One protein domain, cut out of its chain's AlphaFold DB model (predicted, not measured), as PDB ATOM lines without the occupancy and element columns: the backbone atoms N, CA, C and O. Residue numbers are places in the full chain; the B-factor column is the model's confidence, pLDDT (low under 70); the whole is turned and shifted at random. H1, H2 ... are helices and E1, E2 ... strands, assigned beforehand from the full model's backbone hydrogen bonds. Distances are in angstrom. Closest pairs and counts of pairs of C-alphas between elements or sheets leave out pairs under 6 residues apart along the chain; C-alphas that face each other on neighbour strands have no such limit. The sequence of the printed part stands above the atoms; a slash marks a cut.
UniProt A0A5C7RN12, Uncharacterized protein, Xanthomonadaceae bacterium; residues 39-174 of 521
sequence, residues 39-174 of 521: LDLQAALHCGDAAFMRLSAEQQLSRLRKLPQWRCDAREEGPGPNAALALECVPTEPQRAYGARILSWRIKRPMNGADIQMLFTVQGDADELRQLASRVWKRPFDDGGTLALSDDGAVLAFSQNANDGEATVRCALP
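AT A GLANCE: This is residues 39 to 174 of the 521 residues of an uncharacterized protein of Xanthomonadaceae bacterium (UniProt A0A5C7RN12). The domain is one strongly twisted wall of eight antiparallel strands, with H3 packed along E1 and E2 at one edge and H4 packed on another part, near E7, E8 and the beginning of E4. H1 lies off the sheet, and H2, between H1 and H3 along the chain, only grazes it. The printed part has 136 residues, with four named helices and eight named strands; along the chain come first H1, H2 and H3, then five strands, E1 to E5, then H4, and last three strands, E6 to E8; the class is mixed, helices and strands, and the sheet is branched, with E4 the neighbour of E2, E3 and E5. The whole is compact, with a radius of gyration of the C-alphas of 14.7 A, and rounded, with spans of 38 by 33 by 32 A.

IN THESE COORDINATES: The printed part begins with H1, residues 39 to 44, whose C-alpha 39 is at (120.416, 169.054, 164.912). H2 is residues 50 to 54, and H3 is residues 57 to 65, 12.0 A long. E1, residues 70 to 77, measures 20.6 A, and E2, residues 84 to 91, measures 22.2 A. After the short E3, residues 95 to 97, comes E4, residues 100 to 109, 25.6 A from first to last C-alpha; it bends by 60 degrees at residue 103, whose C-alpha is at (130.966, 156.229, 152.304). E5 is residues 116 to 123, 23.1 A, and H4 is residues 126 to 136, 15.2 A. E6 is residues 146 to 148, E7 is residues 155 to 160, 16.5 A, and E8 is residues 166 to 173, 23.0 A, with C-alpha 173 at (141.724, 169.660, 165.852).

HOW THE PARTS SIT: E1, an edge strand, forms a hairpin with E2, and N 73 and O 88 are 2.8 A apart, within hydrogen-bond range. E4 lies on the other side of E2, antiparallel to it, with N 87 and O 107 at 2.8 A. E3 and E2 lie on one side of E4, beside residues 100 to 102 and 104 to 109, and E5 lies on the other side. E3, E4 and E5 form a meander, each strand the antiparallel neighbour of the one before; N 97 and O 100 are 2.9 A apart, and N 106 and O 119 are 2.8 A apart. E8 is antiparallel to E5, with N 118 and O 171 at 2.8 A. E6, E7 and E8 form a second meander, with N 147 and O 156 at 2.8 A and N 157 and O 170 at 2.8 A. H1 is apart from the eight strands, and is close to but not clearly touching H2, where the C-alphas of Ala 44 and Phe 52 are closest, 6.6 A apart. H3 is on the sheet at a height of 8.5 A, over E2 and only just over E1, with 3 of its C-alphas falling on E1; it runs along the strands, at 5 degrees to E2 on the local plane. The closest C-alphas of H3 and E1 are those of Arg 65 and Cys 72, 6.2 A apart. H4 is on the sheet at a height of 7.5 A, only just over E8, with 3 of its 11 C-alphas falling on it; the closest C-alphas are those of Ala 126 and Ala 167, 7.0 A apart. In H1, H2, H3 and H4 every O i to N i+4 pair is within hydrogen-bond range.

THE WHOLE: The two C-alphas farthest apart are those of Gly 80 and Arg 135, at 41.3 A. The printed part has no cut, and no link is long. The mean pLDDT of the printed part is 76.0; 42 residues are under 70, among them residues 39 to 48, 129 to 137 and 143 to 155.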
ATOM      1  N   LEU A  39     119.831 167.872 165.560       48.03
ATOM      2  CA  LEU A  39     120.416 169.054 164.912       48.03
ATOM      3  C   LEU A  39     121.873 169.264 165.351       48.03
ATOM      4  O   LEU A  39     122.740 169.499 164.504       48.03
ATOM      5  N   ASP A  40     122.171 169.053 166.636       48.28
ATOM      6  CA  ASP A  40     123.541 169.067 167.169       48.28
ATOM      7  C   ASP A  40     124.423 167.989 166.515       48.28
ATOM      8  O   ASP A  40     125.596 168.212 166.203       48.28
ATOM      9  N   LEU A  41     123.858 166.813 166.225       45.88
ATOM     10  CA  LEU A  41     124.598 165.739 165.564       45.88
ATOM     11  C   LEU A  41     124.820 165.968 164.061       45.88
ATOM     12  O   LEU A  41     125.839 165.518 163.531       45.88
ATOM     13  N   GLN A  42     123.930 166.687 163.370       54.75
ATOM     14  CA  GLN A  42     124.220 167.181 162.017       54.75
ATOM     15  C   GLN A  42     125.347 168.221 162.036       54.75
ATOM     16  O   GLN A  42     126.237 168.160 161.188       54.75
ATOM     17  N   ALA A  43     125.388 169.099 163.041       52.59
ATOM     18  CA  ALA A  43     126.496 170.035 163.230       52.59
ATOM     19  C   ALA A  43     127.839 169.323 163.508       52.59
ATOM     20  O   ALA A  43     128.885 169.751 163.009       52.59
ATOM     21  N   ALA A  44     127.829 168.184 164.208       49.81
ATOM     22  CA  ALA A  44     129.023 167.357 164.413       49.81
ATOM     23  C   ALA A  44     129.601 166.776 163.105       49.81
ATOM     24  O   ALA A  44     130.818 166.608 162.990       49.81
ATOM     25  N   LEU A  45     128.763 166.548 162.085       55.00
ATOM     26  CA  LEU A  45     129.198 166.137 160.742       55.00
ATOM     27  C   LEU A  45     129.870 167.280 159.948       55.00
ATOM     28  O   LEU A  45     130.419 167.034 158.875       55.00
ATOM     29  N   HIS A  46     129.898 168.512 160.472       61.28
ATOM     30  CA  HIS A  46     130.477 169.696 159.819       61.28
ATOM     31  C   HIS A  46     131.878 170.084 160.306       61.28
ATOM     32  O   HIS A  46     132.265 171.245 160.195       61.28
ATOM     33  N   CYS A  47     132.674 169.132 160.808       61.84
ATOM     34  CA  CYS A  47     134.028 169.410 161.318       61.84
ATOM     35  C   CYS A  47     134.061 170.461 162.454       61.84
ATOM     36  O   CYS A  47     135.107 171.068 162.672       61.84
ATOM     37  N   GLY A  48     132.937 170.705 163.146       55.72
ATOM     38  CA  GLY A  48     132.745 171.943 163.914       55.72
ATOM     39  C   GLY A  48     132.135 171.808 165.309       55.72
ATOM     40  O   GLY A  48     132.180 172.778 166.061       55.72
ATOM     41  N   ASP A  49     131.614 170.643 165.708       75.56
ATOM     42  CA  ASP A  49     131.127 170.489 167.084       75.56
ATOM     43  C   ASP A  49     132.287 170.163 168.040       75.56
ATOM     44  O   ASP A  49     132.595 169.007 168.359       75.56
ATOM     45  N   ALA A  50     132.944 171.221 168.514       70.44
ATOM     46  CA  ALA A  50     133.982 171.126 169.530       70.44
ATOM     47  C   ALA A  50     133.472 170.472 170.828       70.44
ATOM     48  O   ALA A  50     134.256 169.827 171.527       70.44
ATOM     49  N   ALA A  51     132.181 170.597 171.164       76.88
ATOM     50  CA  ALA A  51     131.610 169.953 172.344       76.88
ATOM     51  C   ALA A  51     131.543 168.434 172.151       76.88
ATOM     52  O   ALA A  51     132.004 167.695 173.022       76.88
ATOM     53  N   PHE A  52     131.088 167.960 170.988       83.50
ATOM     54  CA  PHE A  52     131.126 166.538 170.642       83.50
ATOM     55  C   PHE A  52     132.555 165.982 170.610       83.50
ATOM     56  O   PHE A  52     132.805 164.868 171.078       83.50
ATOM     57  N   MET A  53     133.521 166.749 170.102       81.12
ATOM     58  CA  MET A  53     134.926 166.323 170.037       81.12
ATOM     59  C   MET A  53     135.609 166.264 171.407       81.12
ATOM     60  O   MET A  53     136.560 165.502 171.589       81.12
ATOM     61  N   ARG A  54     135.087 166.974 172.409       81.62
ATOM     62  CA  ARG A  54     135.565 166.895 173.799       81.62
ATOM     63  C   ARG A  54     135.028 165.691 174.574       81.62
ATOM     64  O   ARG A  54     135.590 165.363 175.615       81.62
ATOM     65  N   LEU A  55     133.981 165.023 174.087       84.31
ATOM     66  CA  LEU A  55     133.430 163.824 174.727       84.31
ATOM     67  C   LEU A  55     134.439 162.665 174.732       84.31
ATOM     68  O   LEU A  55     135.290 162.570 173.846       84.31
ATOM     69  N   SER A  56     134.320 161.746 175.696       85.81
ATOM     70  CA  SER A  56     135.073 160.484 175.655       85.81
ATOM     71  C   SER A  56     134.665 159.660 174.431       85.81
ATOM     72  O   SER A  56     133.570 159.828 173.891       85.81
ATOM     73  N   ALA A  57     135.514 158.736 173.985       84.56
ATOM     74  CA  ALA A  57     135.181 157.897 172.838       84.56
ATOM     75  C   ALA A  57     133.915 157.050 173.073       84.56
ATOM     76  O   ALA A  57     133.125 156.862 172.150       84.56
ATOM     77  N   GLU A  58     133.667 156.598 174.305       87.06
ATOM     78  CA  GLU A  58     132.436 155.893 174.679       87.06
ATOM     79  C   GLU A  58     131.213 156.808 174.601       87.06
ATOM     80  O   GLU A  58     130.163 156.393 174.109       87.06
ATOM     81  N   GLN A  59     131.336 158.056 175.057       91.06
ATOM     82  CA  GLN A  59     130.261 159.047 174.975       91.06
ATOM     83  C   GLN A  59     129.950 159.413 173.521       91.06
ATOM     84  O   GLN A  59     128.779 159.474 173.141       91.06
ATOM     85  N   GLN A  60     130.984 159.592 172.697       89.75
ATOM     86  CA  GLN A  60     130.831 159.794 171.259       89.75
ATOM     87  C   GLN A  60     130.128 158.609 170.611       89.75
ATOM     88  O   GLN A  60     129.103 158.790 169.962       89.75
ATOM     89  N   LEU A  61     130.623 157.390 170.831       90.00
ATOM     90  CA  LEU A  61     130.030 156.179 170.272       90.00
ATOM     91  C   LEU A  61     128.577 155.995 170.722       90.00
ATOM     92  O   LEU A  61     127.735 155.606 169.918       90.00
ATOM     93  N   SER A  62     128.272 156.290 171.988       91.00
ATOM     94  CA  SER A  62     126.914 156.236 172.531       91.00
ATOM     95  C   SER A  62     125.975 157.193 171.795       91.00
ATOM     96  O   SER A  62     124.923 156.764 171.326       91.00
ATOM     97  N   ARG A  63     126.380 158.458 171.606       90.56
ATOM     98  CA  ARG A  63     125.603 159.439 170.831       90.56
ATOM     99  C   ARG A  63     125.425 159.011 169.379       90.56
ATOM    100  O   ARG A  63     124.321 159.052 168.857       90.56
ATOM    101  N   LEU A  64     126.490 158.534 168.746       88.19
ATOM    102  CA  LEU A  64     126.452 158.123 167.346       88.19
ATOM    103  C   LEU A  64     125.573 156.897 167.106       88.19
ATOM    104  O   LEU A  64     124.891 156.824 166.093       88.19
ATOM    105  N   ARG A  65     125.531 155.953 168.050       91.50
ATOM    106  CA  ARG A  65     124.651 154.777 167.973       91.50
ATOM    107  C   ARG A  65     123.170 155.105 168.133       91.50
ATOM    108  O   ARG A  65     122.345 154.265 167.782       91.50
ATOM    109  N   LYS A  66     122.822 156.291 168.643       90.62
ATOM    110  CA  LYS A  66     121.432 156.765 168.640       90.62
ATOM    111  C   LYS A  66     120.953 157.144 167.238       90.62
ATOM    112  O   LYS A  66     119.749 157.228 167.035       90.62
ATOM    113  N   LEU A  67     121.860 157.352 166.279       86.44
ATOM    114  CA  LEU A  67     121.497 157.657 164.902       86.44
ATOM    115  C   LEU A  67     121.150 156.371 164.139       86.44
ATOM    116  O   LEU A  67     122.057 155.606 163.800       86.44
ATOM    117  N   PRO A  68     119.876 156.123 163.796       87.62
ATOM    118  CA  PRO A  68     119.488 154.901 163.087       87.62
ATOM    119  C   PRO A  68     120.114 154.790 161.684       87.62
ATOM    120  O   PRO A  68     120.269 153.689 161.150       87.62
ATOM    121  N   GLN A  69     120.499 155.919 161.088       89.06
ATOM    122  CA  GLN A  69     121.101 155.986 159.761       89.06
ATOM    123  C   GLN A  69     122.611 155.688 159.740       89.06
ATOM    124  O   GLN A  69     123.210 155.669 158.663       89.06
ATOM    125  N   TRP A  70     123.234 155.415 160.895       90.62
ATOM    126  CA  TRP A  70     124.660 155.102 161.002       90.62
ATOM    127  C   TRP A  70     124.915 153.827 161.800       90.62
ATOM    128  O   TRP A  70     124.375 153.607 162.881       90.62
ATOM    129  N   ARG A  71     125.816 152.992 161.288       95.25
ATOM    130  CA  ARG A  71     126.383 151.865 162.022       95.25
ATOM    131  C   ARG A  71     127.795 152.228 162.447       95.25
ATOM    132  O   ARG A  71     128.681 152.308 161.600       95.25
ATOM    133  N   CYS A  72     127.976 152.434 163.747       94.44
ATOM    134  CA  CYS A  72     129.235 152.870 164.336       94.44
ATOM    135  C   CYS A  72     129.866 151.799 165.227       94.44
ATOM    136  O   CYS A  72     129.232 151.294 166.165       94.44
ATOM    137  N   ASP A  73     131.141 151.530 164.970       94.19
ATOM    138  CA  ASP A  73     131.981 150.593 165.701       94.19
ATOM    139  C   ASP A  73     133.247 151.293 166.206       94.19
ATOM    140  O   ASP A  73     133.783 152.191 165.562       94.19
ATOM    141  N   ALA A  74     133.738 150.874 167.371       93.38
ATOM    142  CA  ALA A  74     135.032 151.302 167.889       93.38
ATOM    143  C   ALA A  74     136.065 150.201 167.648       93.38
ATOM    144  O   ALA A  74     135.786 149.023 167.886       93.38
ATOM    145  N   ARG A  75     137.254 150.578 167.182       92.56
ATOM    146  CA  ARG A  75     138.392 149.682 166.981       92.56
ATOM    147  C   ARG A  75     139.654 150.321 167.532       92.56
ATOM    148  O   ARG A  75     139.896 151.504 167.327       92.56
ATOM    149  N   GLU A  76     140.466 149.526 168.210       90.25
ATOM    150  CA  GLU A  76     141.831 149.923 168.537       90.25
ATOM    151  C   GLU A  76     142.699 149.747 167.286       90.25
ATOM    152  O   GLU A  76     142.752 148.668 166.693       90.25
ATOM    153  N   GLU A  77     143.348 150.821 166.851       88.19
ATOM    154  CA  GLU A  77     144.260 150.830 165.712       88.19
ATOM    155  C   GLU A  77     145.693 151.086 166.179       88.19
ATOM    156  O   GLU A  77     146.022 152.160 166.683       88.19
ATOM    157  N   GLY A  78     146.574 150.122 165.918       85.38
ATOM    158  CA  GLY A  78     148.010 150.225 166.172       85.38
ATOM    159  C   GLY A  78     148.488 149.355 167.340       85.38
ATOM    160  O   GLY A  78     147.697 148.972 168.198       85.38
ATOM    161  N   PRO A  79     149.781 148.988 167.366       82.19
ATOM    162  CA  PRO A  79     150.328 148.135 168.410       82.19
ATOM    163  C   PRO A  79     150.657 148.911 169.696       82.19
ATOM    164  O   PRO A  79     151.281 149.974 169.672       82.19
ATOM    165  N   GLY A  80     150.332 148.300 170.839       79.31
ATOM    166  CA  GLY A  80     150.863 148.682 172.148       79.31
ATOM    167  C   GLY A  80     150.259 149.964 172.744       79.31
ATOM    168  O   GLY A  80     149.130 150.322 172.424       79.31
ATOM    169  N   PRO A  81     150.989 150.669 173.629       73.19
ATOM    170  CA  PRO A  81     150.462 151.799 174.409       73.19
ATOM    171  C   PRO A  81     150.133 153.048 173.572       73.19
ATOM    172  O   PRO A  81     149.600 154.017 174.098       73.19
ATOM    173  N   ASN A  82     150.448 153.020 172.273       75.94
ATOM    174  CA  ASN A  82     150.125 154.073 171.314       75.94
ATOM    175  C   ASN A  82     148.920 153.713 170.429       75.94
ATOM    176  O   ASN A  82     148.679 154.409 169.441       75.94
ATOM    177  N   ALA A  83     148.196 152.628 170.737       81.50
ATOM    178  CA  ALA A  83     146.979 152.267 170.025       81.50
ATOM    179  C   ALA A  83     146.006 153.453 170.044       81.50
ATOM    180  O   ALA A  83     145.679 154.001 171.094       81.50
ATOM    181  N   ALA A  84     145.575 153.894 168.870       85.56
ATOM    182  CA  ALA A  84     144.565 154.928 168.749       85.56
ATOM    183  C   ALA A  84     143.189 154.275 168.819       85.56
ATOM    184  O   ALA A  84     142.949 153.258 168.170       85.56
ATOM    185  N   LEU A  85     142.260 154.883 169.549       87.62
ATOM    186  CA  LEU A  85     140.869 154.469 169.465       87.62
ATOM    187  C   LEU A  85     140.257 155.128 168.227       87.62
ATOM    188  O   LEU A  85     140.142 156.355 168.153       87.62
ATOM    189  N   ALA A  86     139.925 154.306 167.237       90.88
ATOM    190  CA  ALA A  86     139.258 154.714 166.016       90.88
ATOM    191  C   ALA A  86     137.764 154.388 166.122       90.88
ATOM    192  O   ALA A  86     137.374 153.229 166.249       90.88
ATOM    193  N   LEU A  87     136.918 155.412 166.072       92.25
ATOM    194  CA  LEU A  87     135.482 155.250 165.867       92.25
ATOM    195  C   LEU A  87     135.235 155.271 164.365       92.25
ATOM    196  O   LEU A  87     135.603 156.241 163.714       92.25
ATOM    197  N   GLU A  88     134.639 154.224 163.813       93.56
ATOM    198  CA  GLU A  88     134.305 154.119 162.398       93.56
ATOM    199  C   GLU A  88     132.799 153.950 162.244       93.56
ATOM    200  O   GLU A  88     132.198 153.027 162.790       93.56
ATOM    201  N   CYS A  89     132.192 154.859 161.496       91.75
ATOM    202  CA  CYS A  89     130.775 154.883 161.206       91.75
ATOM    203  C   CYS A  89     130.557 154.754 159.706       91.75
ATOM    204  O   CYS A  89     131.111 155.508 158.906       91.75
ATOM    205  N   VAL A  90     129.695 153.820 159.332       92.62
ATOM    206  CA  VAL A  90     129.259 153.616 157.953       92.62
ATOM    207  C   VAL A  90     127.760 153.870 157.912       92.62
ATOM    208  O   VAL A  90     127.041 153.353 158.775       92.62
ATOM    209  N   PRO A  91     127.259 154.657 156.955       90.00
ATOM    210  CA  PRO A  91     125.834 154.884 156.871       90.00
ATOM    211  C   PRO A  91     125.109 153.583 156.491       90.00
ATOM    212  O   PRO A  91     125.588 152.806 155.663       90.00
ATOM    213  N   THR A  92     123.960 153.317 157.114       90.50
ATOM    214  CA  THR A  92     123.169 152.095 156.859       90.50
ATOM    215  C   THR A  92     122.481 152.126 155.493       90.50
ATOM    216  O   THR A  92     122.266 151.079 154.884       90.50
ATOM    217  N   GLU A  93     122.226 153.326 154.976       84.62
ATOM    218  CA  GLU A  93     121.730 153.598 153.628       84.62
ATOM    219  C   GLU A  93     122.606 154.656 152.947       84.62
ATOM    220  O   GLU A  93     123.190 155.477 153.648       84.62
ATOM    221  N   PRO A  94     122.706 154.699 151.603       80.38
ATOM    222  CA  PRO A  94     123.504 155.700 150.895       80.38
ATOM    223  C   PRO A  94     123.133 157.140 151.290       80.38
ATOM    224  O   PRO A  94     122.171 157.703 150.772       80.38
ATOM    225  N   GLN A  95     123.916 157.760 152.174       79.75
ATOM    226  CA  GLN A  95     123.716 159.155 152.550       79.75
ATOM    227  C   GLN A  95     124.366 160.049 151.503       79.75
ATOM    228  O   GLN A  95     125.514 159.828 151.105       79.75
ATOM    229  N   ARG A  96     123.633 161.066 151.052       74.75
ATOM    230  CA  ARG A  96     124.194 162.148 150.250       74.75
ATOM    231  C   ARG A  96     124.241 163.393 151.109       74.75
ATOM    232  O   ARG A  96     123.200 163.877 151.536       74.75
ATOM    233  N   ALA A  97     125.435 163.917 151.320       68.25
ATOM    234  CA  ALA A  97     125.607 165.252 151.851       68.25
ATOM    235  C   ALA A  97     126.231 166.080 150.745       68.25
ATOM    236  O   ALA A  97     127.223 165.678 150.141       68.25
ATOM    237  N   TYR A  98     125.622 167.232 150.474       67.81
ATOM    238  CA  TYR A  98     126.233 168.227 149.612       67.81
ATOM    239  C   TYR A  98     126.567 167.768 148.173       67.81
ATOM    240  O   TYR A  98     127.534 168.218 147.569       67.81
ATOM    241  N   GLY A  99     125.774 166.853 147.615       68.56
ATOM    242  CA  GLY A  99     126.016 166.288 146.281       68.56
ATOM    243  C   GLY A  99     126.981 165.100 146.263       68.56
ATOM    244  O   GLY A  99     126.955 164.323 145.314       68.56
ATOM    245  N   ALA A 100     127.728 164.869 147.343       74.38
ATOM    246  CA  ALA A 100     128.610 163.721 147.486       74.38
ATOM    247  C   ALA A 100     127.961 162.602 148.300       74.38
ATOM    248  O   ALA A 100     127.197 162.836 149.241       74.38
ATOM    249  N   ARG A 101     128.273 161.357 147.949       82.25
ATOM    250  CA  ARG A 101     127.857 160.191 148.723       82.25
ATOM    251  C   ARG A 101     128.848 159.979 149.860       82.25
ATOM    252  O   ARG A 101     130.029 159.778 149.599       82.25
ATOM    253  N   ILE A 102     128.385 159.984 151.106       83.00
ATOM    254  CA  ILE A 102     129.251 159.651 152.239       83.00
ATOM    255  C   ILE A 102     129.403 158.131 152.285       83.00
ATOM    256  O   ILE A 102     128.408 157.405 152.327       83.00
ATOM    257  N   LEU A 103     130.645 157.653 152.237       86.88
ATOM    258  CA  LEU A 103     130.966 156.229 152.304       86.88
ATOM    259  C   LEU A 103     131.255 155.800 153.733       86.88
ATOM    260  O   LEU A 103     130.730 154.793 154.201       86.88
ATOM    261  N   SER A 104     132.072 156.576 154.434       88.62
ATOM    262  CA  SER A 104     132.399 156.322 155.826       88.62
ATOM    263  C   SER A 104     132.864 157.592 156.513       88.62
ATOM    264  O   SER A 104     133.260 158.582 155.891       88.62
ATOM    265  N   TRP A 105     132.795 157.547 157.831       86.75
ATOM    266  CA  TRP A 105     133.294 158.581 158.706       86.75
ATOM    267  C   TRP A 105     134.098 157.934 159.822       86.75
ATOM    268  O   TRP A 105     133.688 156.918 160.384       86.75
ATOM    269  N   ARG A 106     135.263 158.497 160.128       89.50
ATOM    270  CA  ARG A 106     136.187 157.941 161.107       89.50
ATOM    271  C   ARG A 106     136.741 159.029 162.014       89.50
ATOM    272  O   ARG A 106     137.264 160.026 161.531       89.50
ATOM    273  N   ILE A 107     136.687 158.821 163.326       89.69
ATOM    274  CA  ILE A 107     137.385 159.652 164.312       89.69
ATOM    275  C   ILE A 107     138.529 158.840 164.887       89.69
ATOM    276  O   ILE A 107     138.299 157.785 165.468       89.69
ATOM    277  N   LYS A 108     139.749 159.349 164.783       89.38
ATOM    278  CA  LYS A 108     140.938 158.768 165.393       89.38
ATOM    279  C   LYS A 108     141.367 159.624 166.577       89.38
ATOM    280  O   LYS A 108     141.686 160.801 166.405       89.38
ATOM    281  N   ARG A 109     141.393 159.022 167.769       84.50
ATOM    282  CA  ARG A 109     141.971 159.612 168.985       84.50
ATOM    283  C   ARG A 109     143.301 158.941 169.312       84.50
ATOM    284  O   ARG A 109     143.302 157.792 169.761       84.50
ATOM    285  N   PRO A 110     144.427 159.628 169.103       80.75
ATOM    286  CA  PRO A 110     145.722 159.155 169.567       80.75
ATOM    287  C   PRO A 110     145.771 159.119 171.105       80.75
ATOM    288  O   PRO A 110     145.412 160.098 171.757       80.75
ATOM    289  N   MET A 111     146.252 158.025 171.707       76.81
ATOM    290  CA  MET A 111     146.429 157.943 173.172       76.81
ATOM    291  C   MET A 111     147.573 158.820 173.703       76.81
ATOM    292  O   MET A 111     147.609 159.142 174.886       76.81
ATOM    293  N   ASN A 112     148.490 159.251 172.835       78.06
ATOM    294  CA  ASN A 112     149.629 160.099 173.192       78.06
ATOM    295  C   ASN A 112     149.280 161.599 173.299       78.06
ATOM    296  O   ASN A 112     150.189 162.423 173.381       78.06
ATOM    297  N   GLY A 113     147.993 161.961 173.262       73.94
ATOM    298  CA  GLY A 113     147.543 163.352 173.334       73.94
ATOM    299  C   GLY A 113     147.745 164.157 172.047       73.94
ATOM    300  O   GLY A 113     147.593 165.373 172.086       73.94
ATOM    301  N   ALA A 114     148.079 163.513 170.923       79.06
ATOM    302  CA  ALA A 114     148.110 164.175 169.621       79.06
ATOM    303  C   ALA A 114     146.698 164.531 169.119       79.06
ATOM    304  O   ALA A 114     145.698 163.987 169.596       79.06
ATOM    305  N   ASP A 115     146.647 165.428 168.134       80.56
ATOM    306  CA  ASP A 115     145.428 165.982 167.544       80.56
ATOM    307  C   ASP A 115     144.379 164.920 167.219       80.56
ATOM    308  O   ASP A 115     144.673 163.881 166.608       80.56
ATOM    309  N   ILE A 116     143.130 165.210 167.582       80.94
ATOM    310  CA  ILE A 116     142.005 164.359 167.202       80.94
ATOM    311  C   ILE A 116     141.780 164.556 165.707       80.94
ATOM    312  O   ILE A 116     141.607 165.680 165.229       80.94
ATOM    313  N   GLN A 117     141.771 163.453 164.968       82.88
ATOM    314  CA  GLN A 117     141.592 163.477 163.524       82.88
ATOM    315  C   GLN A 117     140.228 162.931 163.171       82.88
ATOM    316  O   GLN A 117     139.865 161.826 163.563       82.88
ATOM    317  N   MET A 118     139.489 163.700 162.396       83.81
ATOM    318  CA  MET A 118     138.247 163.286 161.785       83.81
ATOM    319  C   MET A 118     138.488 163.088 160.293       83.81
ATOM    320  O   MET A 118     139.093 163.928 159.635       83.81
ATOM    321  N   LEU A 119     138.043 161.961 159.763       85.44
ATOM    322  CA  LEU A 119     138.226 161.566 158.381       85.44
ATOM    323  C   LEU A 119     136.863 161.249 157.784       85.44
ATOM    324  O   LEU A 119     136.148 160.388 158.293       85.44
ATOM    325  N   PHE A 120     136.507 161.930 156.707       83.06
ATOM    326  CA  PHE A 120     135.337 161.615 155.905       83.06
ATOM    327  C   PHE A 120     135.806 161.022 154.591       83.06
ATOM    328  O   PHE A 120     136.572 161.657 153.866       83.06
ATOM    329  N   THR A 121     135.314 159.835 154.269       83.62
ATOM    330  CA  THR A 121     135.464 159.272 152.934       83.62
ATOM    331  C   THR A 121     134.178 159.539 152.178       83.62
ATOM    332  O   THR A 121     133.096 159.081 152.563       83.62
ATOM    333  N   VAL A 122     134.294 160.310 151.106       83.12
ATOM    334  CA  VAL A 122     133.182 160.692 150.245       83.12
ATOM    335  C   VAL A 122     133.463 160.238 148.821       83.12
ATOM    336  O   VAL A 122     134.602 160.231 148.364       83.12
ATOM    337  N   GLN A 123     132.410 159.861 148.111       83.25
ATOM    338  CA  GLN A 123     132.455 159.526 146.695       83.25
ATOM    339  C   GLN A 123     131.691 160.591 145.915       83.25
ATOM    340  O   GLN A 123     130.514 160.850 146.193       83.25
ATOM    341  N   GLY A 124     132.357 161.207 144.947       78.12
ATOM    342  CA  GLY A 124     131.805 162.295 144.149       78.12
ATOM    343  C   GLY A 124     132.827 162.836 143.158       78.12
ATOM    344  O   GLY A 124     133.993 162.445 143.186       78.12
ATOM    345  N   ASP A 125     132.387 163.729 142.280       79.50
ATOM    346  CA  ASP A 125     133.306 164.443 141.399       79.50
ATOM    347  C   ASP A 125     134.237 165.344 142.230       79.50
ATOM    348  O   ASP A 125     133.809 166.019 143.171       79.50
ATOM    349  N   ALA A 126     135.535 165.316 141.929       68.88
ATOM    350  CA  ALA A 126     136.533 165.983 142.758       68.88
ATOM    351  C   ALA A 126     136.461 167.512 142.670       68.88
ATOM    352  O   ALA A 126     136.716 168.191 143.668       68.88
ATOM    353  N   ASP A 127     136.076 168.051 141.515       72.06
ATOM    354  CA  ASP A 127     135.906 169.489 141.340       72.06
ATOM    355  C   ASP A 127     134.618 169.958 142.019       72.06
ATOM    356  O   ASP A 127     134.626 170.992 142.695       72.06
ATOM    357  N   GLU A 128     133.540 169.171 141.952       71.88
ATOM    358  CA  GLU A 128     132.316 169.439 142.720       71.88
ATOM    359  C   GLU A 128     132.576 169.425 144.230       71.88
ATOM    360  O   GLU A 128     132.110 170.316 144.945       71.88
ATOM    361  N   LEU A 129     133.359 168.458 144.717       67.31
ATOM    362  CA  LEU A 129     133.739 168.334 146.124       67.31
ATOM    363  C   LEU A 129     134.607 169.500 146.606       67.31
ATOM    364  O   LEU A 129     134.356 170.039 147.687       67.31
ATOM    365  N   ARG A 130     135.586 169.937 145.806       68.56
ATOM    366  CA  ARG A 130     136.406 171.122 146.114       68.56
ATOM    367  C   ARG A 130     135.573 172.398 146.128       68.56
ATOM    368  O   ARG A 130     135.656 173.164 147.086       68.56
ATOM    369  N   GLN A 131     134.742 172.616 145.107       68.94
ATOM    370  CA  GLN A 131     133.864 173.789 145.025       68.94
ATOM    371  C   GLN A 131     132.861 173.821 146.170       68.94
ATOM    372  O   GLN A 131     132.587 174.870 146.760       68.94
ATOM    373  N   LEU A 132     132.297 172.666 146.503       65.62
ATOM    374  CA  LEU A 132     131.433 172.529 147.651       65.62
ATOM    375  C   LEU A 132     132.164 172.927 148.926       65.62
ATOM    376  O   LEU A 132     131.653 173.755 149.675       65.62
ATOM    377  N   ALA A 133     133.334 172.347 149.162       65.75
ATOM    378  CA  ALA A 133     134.087 172.623 150.362       65.75
ATOM    379  C   ALA A 133     134.447 174.120 150.451       65.75
ATOM    380  O   ALA A 133     134.183 174.763 151.467       65.75
ATOM    381  N   SER A 134     134.864 174.749 149.348       65.31
ATOM    382  CA  SER A 134     135.090 176.200 149.346       65.31
ATOM    383  C   SER A 134     133.831 177.026 149.641       65.31
ATOM    384  O   SER A 134     133.929 178.092 150.245       65.31
ATOM    385  N   ARG A 135     132.638 176.539 149.261       65.31
ATOM    386  CA  ARG A 135     131.353 177.206 149.537       65.31
ATOM    387  C   ARG A 135     130.923 177.052 150.992       65.31
ATOM    388  O   ARG A 135     130.531 178.043 151.600       65.31
ATOM    389  N   VAL A 136     131.006 175.839 151.544       60.59
ATOM    390  CA  VAL A 136     130.623 175.546 152.937       60.59
ATOM    391  C   VAL A 136     131.506 176.334 153.902       60.59
ATOM    392  O   VAL A 136     130.998 176.970 154.822       60.59
ATOM    393  N   TRP A 137     132.813 176.372 153.645       64.25
ATOM    394  CA  TRP A 137     133.782 177.028 154.524       64.25
ATOM    395  C   TRP A 137     134.137 178.464 154.106       64.25
ATOM    396  O   TRP A 137     134.947 179.113 154.766       64.25
ATOM    397  N   LYS A 138     133.503 178.984 153.043       70.69
ATOM    398  CA  LYS A 138     133.662 180.352 152.505       70.69
ATOM    399  C   LYS A 138     135.123 180.775 152.285       70.69
ATOM    400  O   LYS A 138     135.453 181.955 152.409       70.69
ATOM    401  N   ARG A 139     136.009 179.824 151.981       66.19
ATOM    402  CA  ARG A 139     137.446 180.051 151.773       66.19
ATOM    403  C   ARG A 139     137.986 179.107 150.689       66.19
ATOM    404  O   ARG A 139     137.575 177.947 150.656       66.19
ATOM    405  N   PRO A 140     138.878 179.573 149.799       60.47
ATOM    406  CA  PRO A 140     139.537 178.702 148.830       60.47
ATOM    407  C   PRO A 140     140.560 177.799 149.532       60.47
ATOM    408  O   PRO A 140     141.198 178.220 150.496       60.47
ATOM    409  N   PHE A 141     140.721 176.570 149.042       64.69
ATOM    410  CA  PHE A 141     141.876 175.745 149.397       64.69
ATOM    411  C   PHE A 141     143.141 176.375 148.822       64.69
ATOM    412  O   PHE A 141     143.090 177.014 147.768       64.69
ATOM    413  N   ASP A 142     144.267 176.178 149.494       71.06
ATOM    414  CA  ASP A 142     145.560 176.426 148.870       71.06
ATOM    415  C   ASP A 142     145.852 175.395 147.763       71.06
ATOM    416  O   ASP A 142     145.162 174.380 147.612       71.06
ATOM    417  N   ASP A 143     146.910 175.644 146.989       65.50
ATOM    418  CA  ASP A 143     147.356 174.756 145.908       65.50
ATOM    419  C   ASP A 143     147.764 173.351 146.407       65.50
ATOM    420  O   ASP A 143     147.894 172.420 145.613       65.50
ATOM    421  N   GLY A 144     147.953 173.182 147.722       67.62
ATOM    422  CA  GLY A 144     148.226 171.906 148.385       67.62
ATOM    423  C   GLY A 144     146.971 171.139 148.808       67.62
ATOM    424  O   GLY A 144     147.092 170.038 149.347       67.62
ATOM    425  N   GLY A 145     145.773 171.683 148.574       67.38
ATOM    426  CA  GLY A 145     144.517 171.065 148.992       67.38
ATOM    427  C   GLY A 145     144.251 171.179 150.493       67.38
ATOM    428  O   GLY A 145     143.458 170.400 151.028       67.38
ATOM    429  N   THR A 146     144.873 172.136 151.185       65.69
ATOM    430  CA  THR A 146     144.606 172.432 152.597       65.69
ATOM    431  C   THR A 146     143.826 173.733 152.790       65.69
ATOM    432  O   THR A 146     143.888 174.660 151.984       65.69
ATOM    433  N   LEU A 147     143.015 173.778 153.847       63.81
ATOM    434  CA  LEU A 147     142.197 174.921 154.228       63.81
ATOM    435  C   LEU A 147     142.192 175.081 155.755       63.81
ATOM    436  O   LEU A 147     141.746 174.197 156.484       63.81
ATOM    437  N   ALA A 148     142.642 176.235 156.248       64.75
ATOM    438  CA  ALA A 148     142.549 176.586 157.665       64.75
ATOM    439  C   ALA A 148     141.134 177.094 158.009       64.75
ATOM    440  O   ALA A 148     140.659 178.078 157.422       64.75
ATOM    441  N   LEU A 149     140.465 176.429 158.957       55.78
ATOM    442  CA  LEU A 149     139.042 176.630 159.256       55.78
ATOM    443  C   LEU A 149     138.767 177.684 160.337       55.78
ATOM    444  O   LEU A 149     137.739 178.355 160.264       55.78
ATOM    445  N   SER A 150     139.646 177.847 161.328       56.81
ATOM    446  CA  SER A 150     139.412 178.753 162.464       56.81
ATOM    447  C   SER A 150     140.702 179.316 163.066       56.81
ATOM    448  O   SER A 150     141.793 178.796 162.826       56.81
ATOM    449  N   ASP A 151     140.555 180.353 163.895       52.72
ATOM    450  CA  ASP A 151     141.636 180.921 164.716       52.72
ATOM    451  C   ASP A 151     142.129 179.936 165.800       52.72
ATOM    452  O   ASP A 151     143.214 180.109 166.350       52.72
ATOM    453  N   ASP A 152     141.365 178.866 166.061       55.31
ATOM    454  CA  ASP A 152     141.703 177.793 167.005       55.31
ATOM    455  C   ASP A 152     142.609 176.710 166.385       55.31
ATOM    456  O   ASP A 152     142.879 175.688 167.014       55.31
ATOM    457  N   GLY A 153     143.070 176.905 165.143       60.94
ATOM    458  CA  GLY A 153     144.049 176.032 164.487       60.94
ATOM    459  C   GLY A 153     143.470 174.774 163.834       60.94
ATOM    460  O   GLY A 153     144.228 173.871 163.489       60.94
ATOM    461  N   ALA A 154     142.150 174.694 163.637       68.25
ATOM    462  CA  ALA A 154     141.534 173.582 162.916       68.25
ATOM    463  C   ALA A 154     141.967 173.574 161.436       68.25
ATOM    464  O   ALA A 154     141.799 174.573 160.725       68.25
ATOM    465  N   VAL A 155     142.490 172.442 160.956       69.38
ATOM    466  CA  VAL A 155     142.953 172.279 159.565       69.38
ATOM    467  C   VAL A 155     142.090 171.257 158.840       69.38
ATOM    468  O   VAL A 155     141.967 170.114 159.282       69.38
ATOM    469  N   LEU A 156     141.539 171.659 157.697       70.12
ATOM    470  CA  LEU A 156     140.910 170.775 156.726       70.12
ATOM    471  C   LEU A 156     141.930 170.434 155.633       70.12
ATOM    472  O   LEU A 156     142.527 171.324 155.037       70.12
ATOM    473  N   ALA A 157     142.126 169.157 155.344       74.19
ATOM    474  CA  ALA A 157     142.964 168.685 154.254       74.19
ATOM    475  C   ALA A 157     142.137 167.802 153.323       74.19
ATOM    476  O   ALA A 157     141.407 166.918 153.778       74.19
ATOM    477  N   PHE A 158     142.252 168.038 152.025       75.00
ATOM    478  CA  PHE A 158     141.601 167.254 150.991       75.00
ATOM    479  C   PHE A 158     142.644 166.403 150.271       75.00
ATOM    480  O   PHE A 158     143.601 166.931 149.710       75.00
ATOM    481  N   SER A 159     142.442 165.089 150.241       76.69
ATOM    482  CA  SER A 159     143.245 164.187 149.415       76.69
ATOM    483  C   SER A 159     142.338 163.378 148.502       76.69
ATOM    484  O   SER A 159     141.409 162.720 148.970       76.69
ATOM    485  N   GLN A 160     142.616 163.406 147.204       71.94
ATOM    486  CA  GLN A 160     141.913 162.588 146.225       71.94
ATOM    487  C   GLN A 160     142.660 161.272 146.030       71.94
ATOM    488  O   GLN A 160     143.876 161.275 145.836       71.94
ATOM    489  N   ASN A 161     141.941 160.154 146.049       71.06
ATOM    490  CA  ASN A 161     142.509 158.886 145.623       71.06
ATOM    491  C   ASN A 161     142.401 158.791 144.093       71.06
ATOM    492  O   ASN A 161     141.310 158.912 143.533       71.06
ATOM    493  N   ALA A 162     143.535 158.599 143.414       51.03
ATOM    494  CA  ALA A 162     143.635 158.679 141.956       51.03
ATOM    495  C   ALA A 162     142.824 157.604 141.208       51.03
ATOM    496  O   ALA A 162     142.560 157.768 140.018       51.03
ATOM    497  N   ASN A 163     142.419 156.523 141.883       49.12
ATOM    498  CA  ASN A 163     141.915 155.330 141.203       49.12
ATOM    499  C   ASN A 163     140.383 155.181 141.184       49.12
ATOM    500  O   ASN A 163     139.874 154.575 140.248       49.12
ATOM    501  N   ASP A 164     139.638 155.772 142.131       63.25
ATOM    502  CA  ASP A 164     138.245 155.337 142.377       63.25
ATOM    503  C   ASP A 164     137.194 156.465 142.464       63.25
ATOM    504  O   ASP A 164     136.026 156.214 142.775       63.25
ATOM    505  N   GLY A 165     137.575 157.723 142.204       70.44
ATOM    506  CA  GLY A 165     136.670 158.871 142.407       70.44
ATOM    507  C   GLY A 165     136.275 159.066 143.879       70.44
ATOM    508  O   GLY A 165     135.272 159.710 144.194       70.44
ATOM    509  N   GLU A 166     137.052 158.474 144.785       78.31
ATOM    510  CA  GLU A 166     136.949 158.682 146.218       78.31
ATOM    511  C   GLU A 166     137.833 159.855 146.622       78.31
ATOM    512  O   GLU A 166     138.995 159.977 146.218       78.31
ATOM    513  N   ALA A 167     137.277 160.712 147.462       73.88
ATOM    514  CA  ALA A 167     138.019 161.755 148.123       73.88
ATOM    515  C   ALA A 167     137.941 161.564 149.627       73.88
ATOM    516  O   ALA A 167     136.930 161.140 150.194       73.88
ATOM    517  N   THR A 168     139.031 161.918 150.280       76.56
ATOM    518  CA  THR A 168     139.130 161.916 151.723       76.56
ATOM    519  C   THR A 168     139.262 163.349 152.204       76.56
ATOM    520  O   THR A 168     140.172 164.074 151.805       76.56
ATOM    521  N   VAL A 169     138.339 163.753 153.069       73.75
ATOM    522  CA  VAL A 169     138.373 165.041 153.757       73.75
ATOM    523  C   VAL A 169     138.821 164.783 155.187       73.75
ATOM    524  O   VAL A 169     138.155 164.073 155.938       73.75
ATOM    525  N   ARG A 170     139.964 165.339 155.571       78.81
ATOM    526  CA  ARG A 170     140.530 165.219 156.913       78.81
ATOM    527  C   ARG A 170     140.358 166.535 157.651       78.81
ATOM    528  O   ARG A 170     140.826 167.553 157.171       78.81
ATOM    529  N   CYS A 171     139.752 166.506 158.826       76.12
ATOM    530  CA  CYS A 171     139.767 167.609 159.775       76.12
ATOM    531  C   CYS A 171     140.654 167.232 160.964       76.12
ATOM    532  O   CYS A 171     140.496 166.154 161.539       76.12
ATOM    533  N   ALA A 172     141.605 168.090 161.315       75.81
ATOM    534  CA  ALA A 172     142.444 167.940 162.498       75.81
ATOM    535  C   ALA A 172     142.146 169.073 163.486       75.81
ATOM    536  O   ALA A 172     142.125 170.240 163.091       75.81
ATOM    537  N   LEU A 173     141.918 168.715 164.752       73.75
ATOM    538  CA  LEU A 173     141.724 169.660 165.852       73.75
ATOM    539  C   LEU A 173     142.907 169.575 166.832       73.75
ATOM    540  O   LEU A 173     143.144 168.477 167.355       73.75
ATOM    541  N   PRO A 174     143.600 170.696 167.116       70.31
ATOM    542  CA  PRO A 174     144.662 170.737 168.114       70.31
ATOM    543  C   PRO A 174     144.136 170.373 169.506       70.31
ATOM    544  O   PRO A 174     143.088 170.859 169.937       70.31
TER     545      PRO A 174